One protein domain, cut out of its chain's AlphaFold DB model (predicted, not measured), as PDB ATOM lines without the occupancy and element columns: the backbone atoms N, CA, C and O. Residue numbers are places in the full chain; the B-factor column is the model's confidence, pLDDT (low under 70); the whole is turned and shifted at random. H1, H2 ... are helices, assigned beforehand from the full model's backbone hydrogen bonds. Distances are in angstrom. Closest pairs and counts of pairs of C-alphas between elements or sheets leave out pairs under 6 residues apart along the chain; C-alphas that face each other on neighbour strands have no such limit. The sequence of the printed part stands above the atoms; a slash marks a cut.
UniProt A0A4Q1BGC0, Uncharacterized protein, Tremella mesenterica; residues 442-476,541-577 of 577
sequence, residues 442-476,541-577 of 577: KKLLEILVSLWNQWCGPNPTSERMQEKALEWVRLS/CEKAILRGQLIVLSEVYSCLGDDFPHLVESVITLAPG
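This is residues 442 to 476 and 541 to 577 of the 577 residues of an uncharacterized protein of Tremella mesenterica (UniProt A0A4Q1BGC0). Two helices, H2 and H3, lie side by side and run the same way, while H1 passes slantwise over H3 and makes a corner with H2 near its own last residues. Residues 557 to 563, of which 557 is the last residue of H3, stick out, and H4 folds back near H3 without touching any helix. The printed part has 72 residues with four named helices, in the order H1, H2, H3, H4, and no named strand; the class is all helix. The whole is compact, with a radius of gyration of the C-alphas of 12.8 A and spans of 38 by 26 by 22 A.

H1 is residues 442 to 456, 21.0 A from first to last C-alpha, and begins with C-alpha 442 at (-21.954, -18.800, 36.400). H2 is residues 462 to 476, 20.9 A long. H3 is residues 541 to 557, 23.7 A long, beginning with C-alpha 541 at (-30.277, -38.616, 31.413). H4 is residues 565 to 574, 15.0 A long, and ends with C-alpha 574 at (-26.532, -23.292, 24.505).

H1 touches H2 with residues 455 to 456 alone, at a steep tilt of 62 degrees, opposite ways; their closest C-alphas, of Cys 456 and Met 465, are 6.5 A apart. H1 and H3 are close but not clearly touching, closest at the C-alphas of Leu 448 and Gln 549, 7.3 A, with a steep tilt of 51 degrees. H2 and H3 touch at a shallow tilt of 24 degrees, the same way; their closest C-alphas, of Val 473 and Gly 548, are 4.6 A apart. H3 and H4 are near each other, their closest C-alphas 8.4 A apart. H4 is apart from H1 and H2. In H1, H2 and H3 every O i to N i+4 pair is within hydrogen-bond range; in H4, 5 of 6 are.

The C-alphas farthest apart, of Thr 461 and Asp 562, are 38.4 A from each other. Residues 477 to 540 are not printed, and C-alphas 476 and 541 are 15.6 A apart across the cut. The link from H1 to H2 is tight, and that from H3 to H4 is short. The mean pLDDT of the printed part is 70.2; residues 541 to 546, 548 and 552 to 577 are under 70.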
ATOM      1  N   LYS A 442     -23.112 -17.898  36.418       91.00
ATOM      2  CA  LYS A 442     -21.954 -18.800  36.400       91.00
ATOM      3  C   LYS A 442     -21.698 -19.434  37.771       91.00
ATOM      4  O   LYS A 442     -21.449 -20.635  37.844       91.00
ATOM      5  N   LYS A 443     -21.778 -18.663  38.863       91.50
ATOM      6  CA  LYS A 443     -21.568 -19.183  40.226       91.50
ATOM      7  C   LYS A 443     -22.656 -20.157  40.668       91.50
ATOM      8  O   LYS A 443     -22.337 -21.166  41.292       91.50
ATOM      9  N   LEU A 444     -23.916 -19.899  40.327       86.94
ATOM     10  CA  LEU A 444     -25.021 -20.810  40.618       86.94
ATOM     11  C   LEU A 444     -24.904 -22.104  39.806       86.94
ATOM     12  O   LEU A 444     -25.093 -23.184  40.365       86.94
ATOM     13  N   LEU A 445     -24.495 -22.025  38.537       87.31
ATOM     14  CA  LEU A 445     -24.245 -23.203  37.708       87.31
ATOM     15  C   LEU A 445     -23.047 -24.028  38.219       87.31
ATOM     16  O   LEU A 445     -23.155 -25.247  38.325       87.31
ATOM     17  N   GLU A 446     -21.949 -23.385  38.637       91.00
ATOM     18  CA  GLU A 446     -20.821 -24.050  39.318       91.00
ATOM     19  C   GLU A 446     -21.274 -24.803  40.588       91.00
ATOM     20  O   GLU A 446     -20.879 -25.954  40.800       91.00
ATOM     21  N   ILE A 447     -22.135 -24.192  41.413       90.94
ATOM     22  CA  ILE A 447     -22.687 -24.817  42.628       90.94
ATOM     23  C   ILE A 447     -23.601 -26.000  42.278       90.94
ATOM     24  O   ILE A 447     -23.462 -27.069  42.874       90.94
ATOM     25  N   LEU A 448     -24.502 -25.854  41.302       86.69
ATOM     26  CA  LEU A 448     -25.418 -26.924  40.888       86.69
ATOM     27  C   LEU A 448     -24.677 -28.121  40.282       86.69
ATOM     28  O   LEU A 448     -25.002 -29.262  40.609       86.69
ATOM     29  N   VAL A 449     -23.648 -27.884  39.463       87.31
ATOM     30  CA  VAL A 449     -22.773 -28.944  38.935       87.31
ATOM     31  C   VAL A 449     -21.986 -29.617  40.064       87.31
ATOM     32  O   VAL A 449     -21.865 -30.843  40.084       87.31
ATOM     33  N   SER A 450     -21.495 -28.855  41.046       92.38
ATOM     34  CA  SER A 450     -20.804 -29.411  42.218       92.38
ATOM     35  C   SER A 450     -21.720 -30.311  43.059       92.38
ATOM     36  O   SER A 450     -21.344 -31.446  43.363       92.38
ATOM     37  N   LEU A 451     -22.942 -29.857  43.359       91.19
ATOM     38  CA  LEU A 451     -23.950 -30.629  44.092       91.19
ATOM     39  C   LEU A 451     -24.393 -31.879  43.321       91.19
ATOM     40  O   LEU A 451     -24.503 -32.950  43.914       91.19
ATOM     41  N   TRP A 452     -24.587 -31.773  42.004       89.31
ATOM     42  CA  TRP A 452     -24.910 -32.910  41.140       89.31
ATOM     43  C   TRP A 452     -23.812 -33.984  41.165       89.31
ATOM     44  O   TRP A 452     -24.089 -35.165  41.391       89.31
ATOM     45  N   ASN A 453     -22.549 -33.579  41.013       90.31
ATOM     46  CA  ASN A 453     -21.405 -34.492  41.071       90.31
ATOM     47  C   ASN A 453     -21.253 -35.131  42.465       90.31
ATOM     48  O   ASN A 453     -20.946 -36.318  42.575       90.31
ATOM     49  N   GLN A 454     -21.525 -34.378  43.535       93.06
ATOM     50  CA  GLN A 454     -21.547 -34.906  44.901       93.06
ATOM     51  C   GLN A 454     -22.683 -35.925  45.113       93.06
ATOM     52  O   GLN A 454     -22.472 -36.941  45.774       93.06
ATOM     53  N   TRP A 455     -23.862 -35.677  44.537       91.69
ATOM     54  CA  TRP A 455     -25.054 -36.528  44.640       91.69
ATOM     55  C   TRP A 455     -24.919 -37.853  43.883       91.69
ATOM     56  O   TRP A 455     -25.274 -38.916  44.400       91.69
ATOM     57  N   CYS A 456     -24.364 -37.810  42.672       93.44
ATOM     58  CA  CYS A 456     -24.072 -39.008  41.887       93.44
ATOM     59  C   CYS A 456     -22.933 -39.850  42.483       93.44
ATOM     60  O   CYS A 456     -22.918 -41.074  42.320       93.44
ATOM     61  N   GLY A 457     -22.005 -39.206  43.198       92.62
ATOM     62  CA  GLY A 457     -20.781 -39.819  43.701       92.62
ATOM     63  C   GLY A 457     -19.715 -39.993  42.608       92.62
ATOM     64  O   GLY A 457     -19.926 -39.615  41.457       92.62
ATOM     65  N   PRO A 458     -18.541 -40.553  42.946       92.19
ATOM     66  CA  PRO A 458     -17.467 -40.757  41.979       92.19
ATOM     67  C   PRO A 458     -17.825 -41.851  40.961       92.19
ATOM     68  O   PRO A 458     -18.182 -42.964  41.345       92.19
ATOM     69  N   ASN A 459     -17.654 -41.545  39.671       88.75
ATOM     70  CA  ASN A 459     -17.811 -42.463  38.532       88.75
ATOM     71  C   ASN A 459     -19.136 -43.265  38.524       88.75
ATOM     72  O   ASN A 459     -19.111 -44.501  38.537       88.75
ATOM     73  N   PRO A 460     -20.304 -42.596  38.496       89.06
ATOM     74  CA  PRO A 460     -21.587 -43.272  38.340       89.06
ATOM     75  C   PRO A 460     -21.663 -43.975  36.973       89.06
ATOM     76  O   PRO A 460     -21.198 -43.455  35.960       89.06
ATOM     77  N   THR A 461     -22.284 -45.154  36.916       94.25
ATOM     78  CA  THR A 461     -22.662 -45.770  35.634       94.25
ATOM     79  C   THR A 461     -23.774 -44.952  34.971       94.25
ATOM     80  O   THR A 461     -24.540 -44.289  35.666       94.25
ATOM     81  N   SER A 462     -23.903 -45.009  33.640       90.00
ATOM     82  CA  SER A 462     -24.944 -44.262  32.901       90.00
ATOM     83  C   SER A 462     -26.360 -44.527  33.443       90.00
ATOM     84  O   SER A 462     -27.109 -43.595  33.727       90.00
ATOM     85  N   GLU A 463     -26.679 -45.795  33.715       91.50
ATOM     86  CA  GLU A 463     -27.937 -46.228  34.339       91.50
ATOM     87  C   GLU A 463     -28.151 -45.602  35.732       91.50
ATOM     88  O   GLU A 463     -29.225 -45.084  36.028       91.50
ATOM     89  N   ARG A 464     -27.101 -45.549  36.564       90.19
ATOM     90  CA  ARG A 464     -27.152 -44.921  37.893       90.19
ATOM     91  C   ARG A 464     -27.248 -43.396  37.822       90.19
ATOM     92  O   ARG A 464     -27.889 -42.802  38.684       90.19
ATOM     93  N   MET A 465     -26.647 -42.756  36.815       87.94
ATOM     94  CA  MET A 465     -26.868 -41.328  36.552       87.94
ATOM     95  C   MET A 465     -28.333 -41.071  36.191       87.94
ATOM     96  O   MET A 465     -28.928 -40.147  36.732       87.94
ATOM     97  N   GLN A 466     -28.929 -41.908  35.336       90.38
ATOM     98  CA  GLN A 466     -30.328 -41.770  34.927       90.38
ATOM     99  C   GLN A 466     -31.293 -41.981  36.103       90.38
ATOM    100  O   GLN A 466     -32.211 -41.182  36.290       90.38
ATOM    101  N   GLU A 467     -31.059 -42.992  36.944       93.00
ATOM    102  CA  GLU A 467     -31.815 -43.195  38.187       93.00
ATOM    103  C   GLU A 467     -31.713 -41.968  39.110       93.00
ATOM    104  O   GLU A 467     -32.736 -41.433  39.546       93.00
ATOM    105  N   LYS A 468     -30.492 -41.464  39.340       91.75
ATOM    106  CA  LYS A 468     -30.237 -40.276  40.170       91.75
ATOM    107  C   LYS A 468     -30.833 -38.992  39.583       91.75
ATOM    108  O   LYS A 468     -31.246 -38.126  40.352       91.75
ATOM    109  N   ALA A 469     -30.927 -38.875  38.258       88.06
ATOM    110  CA  ALA A 469     -31.553 -37.740  37.578       88.06
ATOM    111  C   ALA A 469     -33.075 -37.756  37.766       88.06
ATOM    112  O   ALA A 469     -33.671 -36.741  38.118       88.06
ATOM    113  N   LEU A 470     -33.702 -38.926  37.612       89.62
ATOM    114  CA  LEU A 470     -35.133 -39.105  37.866       89.62
ATOM    115  C   LEU A 470     -35.486 -38.895  39.347       89.62
ATOM    116  O   LEU A 470     -36.535 -38.332  39.652       89.62
ATOM    117  N   GLU A 471     -34.618 -39.307  40.272       91.94
ATOM    118  CA  GLU A 471     -34.746 -39.004  41.703       91.94
ATOM    119  C   GLU A 471     -34.662 -37.491  41.968       91.94
ATOM    120  O   GLU A 471     -35.536 -36.942  42.638       91.94
ATOM    121  N   TRP A 472     -33.688 -36.795  41.371       86.38
ATOM    122  CA  TRP A 472     -33.540 -35.340  41.484       86.38
ATOM    123  C   TRP A 472     -34.765 -34.578  40.951       86.38
ATOM    124  O   TRP A 472     -35.237 -33.642  41.592       86.38
ATOM    125  N   VAL A 473     -35.330 -35.006  39.815       86.75
ATOM    126  CA  VAL A 473     -36.564 -34.432  39.239       86.75
ATOM    127  C   VAL A 473     -37.795 -34.694  40.118       86.75
ATOM    128  O   VAL A 473     -38.700 -33.861  40.174       86.75
ATOM    129  N   ARG A 474     -37.859 -35.830  40.828       89.19
ATOM    130  CA  ARG A 474     -38.938 -36.095  41.797       89.19
ATOM    131  C   ARG A 474     -38.830 -35.172  43.009       89.19
ATOM    132  O   ARG A 474     -39.825 -34.542  43.352       89.19
ATOM    133  N   LEU A 475     -37.634 -35.042  43.584       84.06
ATOM    134  CA  LEU A 475     -37.372 -34.167  44.732       84.06
ATOM    135  C   LEU A 475     -37.648 -32.692  44.403       84.06
ATOM    136  O   LEU A 475     -38.294 -31.999  45.185       84.06
ATOM    137  N   SER A 476     -37.226 -32.205  43.231       82.38
ATOM    138  CA  SER A 476     -37.504 -30.818  42.834       82.38
ATOM    139  C   SER A 476     -39.002 -30.564  42.623       82.38
ATOM    140  O   SER A 476     -39.513 -29.520  43.025       82.38
ATOM    141  N   CYS A 541     -30.790 -38.988  30.091       57.44
ATOM    142  CA  CYS A 541     -30.277 -38.616  31.413       57.44
ATOM    143  C   CYS A 541     -29.945 -37.112  31.492       57.44
ATOM    144  O   CYS A 541     -30.358 -36.430  32.422       57.44
ATOM    145  N   GLU A 542     -29.311 -36.577  30.449       65.38
ATOM    146  CA  GLU A 542     -29.005 -35.154  30.290       65.38
ATOM    147  C   GLU A 542     -30.248 -34.250  30.294       65.38
ATOM    148  O   GLU A 542     -30.268 -33.250  31.007       65.38
ATOM    149  N   LYS A 543     -31.329 -34.622  29.593       64.44
ATOM    150  CA  LYS A 543     -32.589 -33.855  29.594       64.44
ATOM    151  C   LYS A 543     -33.279 -33.897  30.957       64.44
ATOM    152  O   LYS A 543     -33.760 -32.862  31.413       64.44
ATOM    153  N   ALA A 544     -33.238 -35.031  31.656       64.69
ATOM    154  CA  ALA A 544     -33.721 -35.128  33.034       64.69
ATOM    155  C   ALA A 544     -32.886 -34.268  34.009       64.69
ATOM    156  O   ALA A 544     -33.461 -33.571  34.846       64.69
ATOM    157  N   ILE A 545     -31.553 -34.246  33.874       64.69
ATOM    158  CA  ILE A 545     -30.654 -33.389  34.670       64.69
ATOM    159  C   ILE A 545     -30.954 -31.913  34.414       64.69
ATOM    160  O   ILE A 545     -31.233 -31.181  35.362       64.69
ATOM    161  N   LEU A 546     -30.952 -31.485  33.147       68.50
ATOM    162  CA  LEU A 546     -31.226 -30.102  32.757       68.50
ATOM    163  C   LEU A 546     -32.607 -29.659  33.238       68.50
ATOM    164  O   LEU A 546     -32.742 -28.564  33.766       68.50
ATOM    165  N   ARG A 547     -33.626 -30.518  33.149       70.12
ATOM    166  CA  ARG A 547     -34.972 -30.239  33.667       70.12
ATOM    167  C   ARG A 547     -35.008 -30.154  35.193       70.12
ATOM    168  O   ARG A 547     -35.662 -29.266  35.731       70.12
ATOM    169  N   GLY A 548     -34.292 -31.029  35.898       65.62
ATOM    170  CA  GLY A 548     -34.145 -30.977  37.353       65.62
ATOM    171  C   GLY A 548     -33.451 -29.696  37.822       65.62
ATOM    172  O   GLY A 548     -33.927 -29.042  38.750       65.62
ATOM    173  N   GLN A 549     -32.376 -29.301  37.136       72.38
ATOM    174  CA  GLN A 549     -31.671 -28.037  37.347       72.38
ATOM    175  C   GLN A 549     -32.554 -26.835  37.000       72.38
ATOM    176  O   GLN A 549     -32.607 -25.901  37.787       72.38
ATOM    177  N   LEU A 550     -33.296 -26.866  35.888       70.25
ATOM    178  CA  LEU A 550     -34.182 -25.780  35.463       70.25
ATOM    179  C   LEU A 550     -35.362 -25.590  36.425       70.25
ATOM    180  O   LEU A 550     -35.748 -24.454  36.667       70.25
ATOM    181  N   ILE A 551     -35.900 -26.662  37.026       70.06
ATOM    182  CA  ILE A 551     -36.909 -26.553  38.095       70.06
ATOM    183  C   ILE A 551     -36.293 -25.868  39.322       70.06
ATOM    184  O   ILE A 551     -36.828 -24.861  39.776       70.06
ATOM    185  N   VAL A 552     -35.143 -26.347  39.815       64.19
ATOM    186  CA  VAL A 552     -34.459 -25.747  40.979       64.19
ATOM    187  C   VAL A 552     -34.079 -24.287  40.712       64.19
ATOM    188  O   VAL A 552     -34.322 -23.432  41.558       64.19
ATOM    189  N   LEU A 553     -33.557 -23.973  39.525       64.12
ATOM    190  CA  LEU A 553     -33.285 -22.605  39.092       64.12
ATOM    191  C   LEU A 553     -34.579 -21.792  39.026       64.12
ATOM    192  O   LEU A 553     -34.615 -20.713  39.592       64.12
ATOM    193  N   SER A 554     -35.668 -22.299  38.442       62.62
ATOM    194  CA  SER A 554     -36.944 -21.573  38.402       62.62
ATOM    195  C   SER A 554     -37.533 -21.305  39.793       62.62
ATOM    196  O   SER A 554     -38.163 -20.275  39.975       62.62
ATOM    197  N   GLU A 555     -37.279 -22.158  40.790       63.12
ATOM    198  CA  GLU A 555     -37.700 -21.954  42.189       63.12
ATOM    199  C   GLU A 555     -36.786 -20.996  42.972       63.12
ATOM    200  O   GLU A 555     -37.242 -20.287  43.874       63.12
ATOM    201  N   VAL A 556     -35.493 -20.962  42.638       53.97
ATOM    202  CA  VAL A 556     -34.528 -19.993  43.184       53.97
ATOM    203  C   VAL A 556     -34.731 -18.612  42.552       53.97
ATOM    204  O   VAL A 556     -34.670 -17.609  43.253       53.97
ATOM    205  N   TYR A 557     -35.028 -18.550  41.253       57.94
ATOM    206  CA  TYR A 557     -35.207 -17.311  40.493       57.94
ATOM    207  C   TYR A 557     -36.649 -16.783  40.482       57.94
ATOM    208  O   TYR A 557     -36.829 -15.586  40.296       57.94
ATOM    209  N   SER A 558     -37.674 -17.587  40.788       53.25
ATOM    210  CA  SER A 558     -39.009 -17.051  41.121       53.25
ATOM    211  C   SER A 558     -39.004 -16.248  42.426       53.25
ATOM    212  O   SER A 558     -39.877 -15.413  42.639       53.25
ATOM    213  N   CYS A 559     -37.976 -16.427  43.264       44.38
ATOM    214  CA  CYS A 559     -37.681 -15.540  44.390       44.38
ATOM    215  C   CYS A 559     -36.952 -14.240  43.964       44.38
ATOM    216  O   CYS A 559     -36.632 -13.434  44.833       44.38
ATOM    217  N   LEU A 560     -36.650 -14.050  42.667       41.69
ATOM    218  CA  LEU A 560     -35.816 -12.965  42.116       41.69
ATOM    219  C   LEU A 560     -36.477 -12.140  40.983       41.69
ATOM    220  O   LEU A 560     -35.872 -11.167  40.543       41.69
ATOM    221  N   GLY A 561     -37.698 -12.466  40.528       45.12
ATOM    222  CA  GLY A 561     -38.511 -11.598  39.649       45.12
ATOM    223  C   GLY A 561     -38.755 -12.081  38.206       45.12
ATOM    224  O   GLY A 561     -38.401 -13.195  37.825       45.12
ATOM    225  N   ASP A 562     -39.410 -11.227  37.407       45.56
ATOM    226  CA  ASP A 562     -40.187 -11.614  36.210       45.56
ATOM    227  C   ASP A 562     -39.411 -11.805  34.879       45.56
ATOM    228  O   ASP A 562     -40.004 -12.224  33.883       45.56
ATOM    229  N   ASP A 563     -38.091 -11.580  34.825       48.62
ATOM    230  CA  ASP A 563     -37.267 -11.616  33.587       48.62
ATOM    231  C   ASP A 563     -37.003 -13.036  33.004       48.62
ATOM    232  O   ASP A 563     -36.010 -13.293  32.310       48.62
ATOM    233  N   PHE A 564     -37.873 -14.000  33.301       47.06
ATOM    234  CA  PHE A 564     -37.661 -15.433  33.073       47.06
ATOM    235  C   PHE A 564     -37.689 -15.916  31.600       47.06
ATOM    236  O   PHE A 564     -36.850 -16.760  31.260       47.06
ATOM    237  N   PRO A 565     -38.576 -15.440  30.693       44.06
ATOM    238  CA  PRO A 565     -38.765 -16.074  29.378       44.06
ATOM    239  C   PRO A 565     -37.506 -16.135  28.496       44.06
ATOM    240  O   PRO A 565     -37.242 -17.157  27.864       44.06
ATOM    241  N   HIS A 566     -36.695 -15.074  28.494       44.41
ATOM    242  CA  HIS A 566     -35.497 -14.970  27.649       44.41
ATOM    243  C   HIS A 566     -34.312 -15.818  28.148       44.41
ATOM    244  O   HIS A 566     -33.434 -16.190  27.365       44.41
ATOM    245  N   LEU A 567     -34.287 -16.162  29.441       45.59
ATOM    246  CA  LEU A 567     -33.245 -17.015  30.021       45.59
ATOM    247  C   LEU A 567     -33.436 -18.480  29.604       45.59
ATOM    248  O   LEU A 567     -32.477 -19.155  29.235       45.59
ATOM    249  N   VAL A 568     -34.686 -18.952  29.599       42.03
ATOM    250  CA  VAL A 568     -35.042 -20.315  29.172       42.03
ATOM    251  C   VAL A 568     -34.658 -20.546  27.707       42.03
ATOM    252  O   VAL A 568     -34.073 -21.576  27.382       42.03
ATOM    253  N   GLU A 569     -34.909 -19.569  26.834       37.97
ATOM    254  CA  GLU A 569     -34.535 -19.626  25.414       37.97
ATOM    255  C   GLU A 569     -33.005 -19.653  25.207       37.97
ATOM    256  O   GLU A 569     -32.499 -20.385  24.352       37.97
ATOM    257  N   SER A 570     -32.252 -18.942  26.054       40.91
ATOM    258  CA  SER A 570     -30.780 -18.903  26.031       40.91
ATOM    259  C   SER A 570     -30.141 -20.217  26.513       40.91
ATOM    260  O   SER A 570     -29.202 -20.719  25.901       40.91
ATOM    261  N   VAL A 571     -30.677 -20.831  27.573       38.31
ATOM    262  CA  VAL A 571     -30.189 -22.124  28.092       38.31
ATOM    263  C   VAL A 571     -30.528 -23.271  27.128       38.31
ATOM    264  O   VAL A 571     -29.705 -24.159  26.917       38.31
ATOM    265  N   ILE A 572     -31.699 -23.229  26.480       38.19
ATOM    266  CA  ILE A 572     -32.097 -24.208  25.452       38.19
ATOM    267  C   ILE A 572     -31.221 -24.103  24.191       38.19
ATOM    268  O   ILE A 572     -30.969 -25.118  23.548       38.19
ATOM    269  N   THR A 573     -30.734 -22.909  23.834       36.12
ATOM    270  CA  THR A 573     -29.881 -22.707  22.646       36.12
ATOM    271  C   THR A 573     -28.388 -22.958  22.885       36.12
ATOM    272  O   THR A 573     -27.655 -23.146  21.915       36.12
ATOM    273  N   LEU A 574     -27.931 -23.010  24.143       32.56
ATOM    274  CA  LEU A 574     -26.532 -23.292  24.505       32.56
ATOM    275  C   LEU A 574     -26.242 -24.772  24.823       32.56
ATOM    276  O   LEU A 574     -25.074 -25.137  24.966       32.56
ATOM    277  N   ALA A 575     -27.262 -25.630  24.903       26.41
ATOM    278  CA  ALA A 575     -27.096 -27.076  25.062       26.41
ATOM    279  C   ALA A 575     -26.899 -27.772  23.693       26.41
ATOM    280  O   ALA A 575     -27.788 -27.698  22.840       26.41
ATOM    281  N   PRO A 576     -25.778 -28.479  23.448       28.17
ATOM    282  CA  PRO A 576     -25.549 -29.165  22.177       28.17
ATOM    283  C   PRO A 576     -26.235 -30.554  22.107       28.17
ATOM    284  O   PRO A 576     -25.549 -31.567  22.231       28.17
ATOM    285  N   GLY A 577     -27.554 -30.618  21.830       33.84
ATOM    286  CA  GLY A 577     -28.262 -31.858  21.391       33.84
ATOM    287  C   GLY A 577     -29.593 -32.249  22.066       33.84
ATOM    288  O   GLY A 577     -29.583 -32.965  23.087       33.84
TER     289      GLY A 577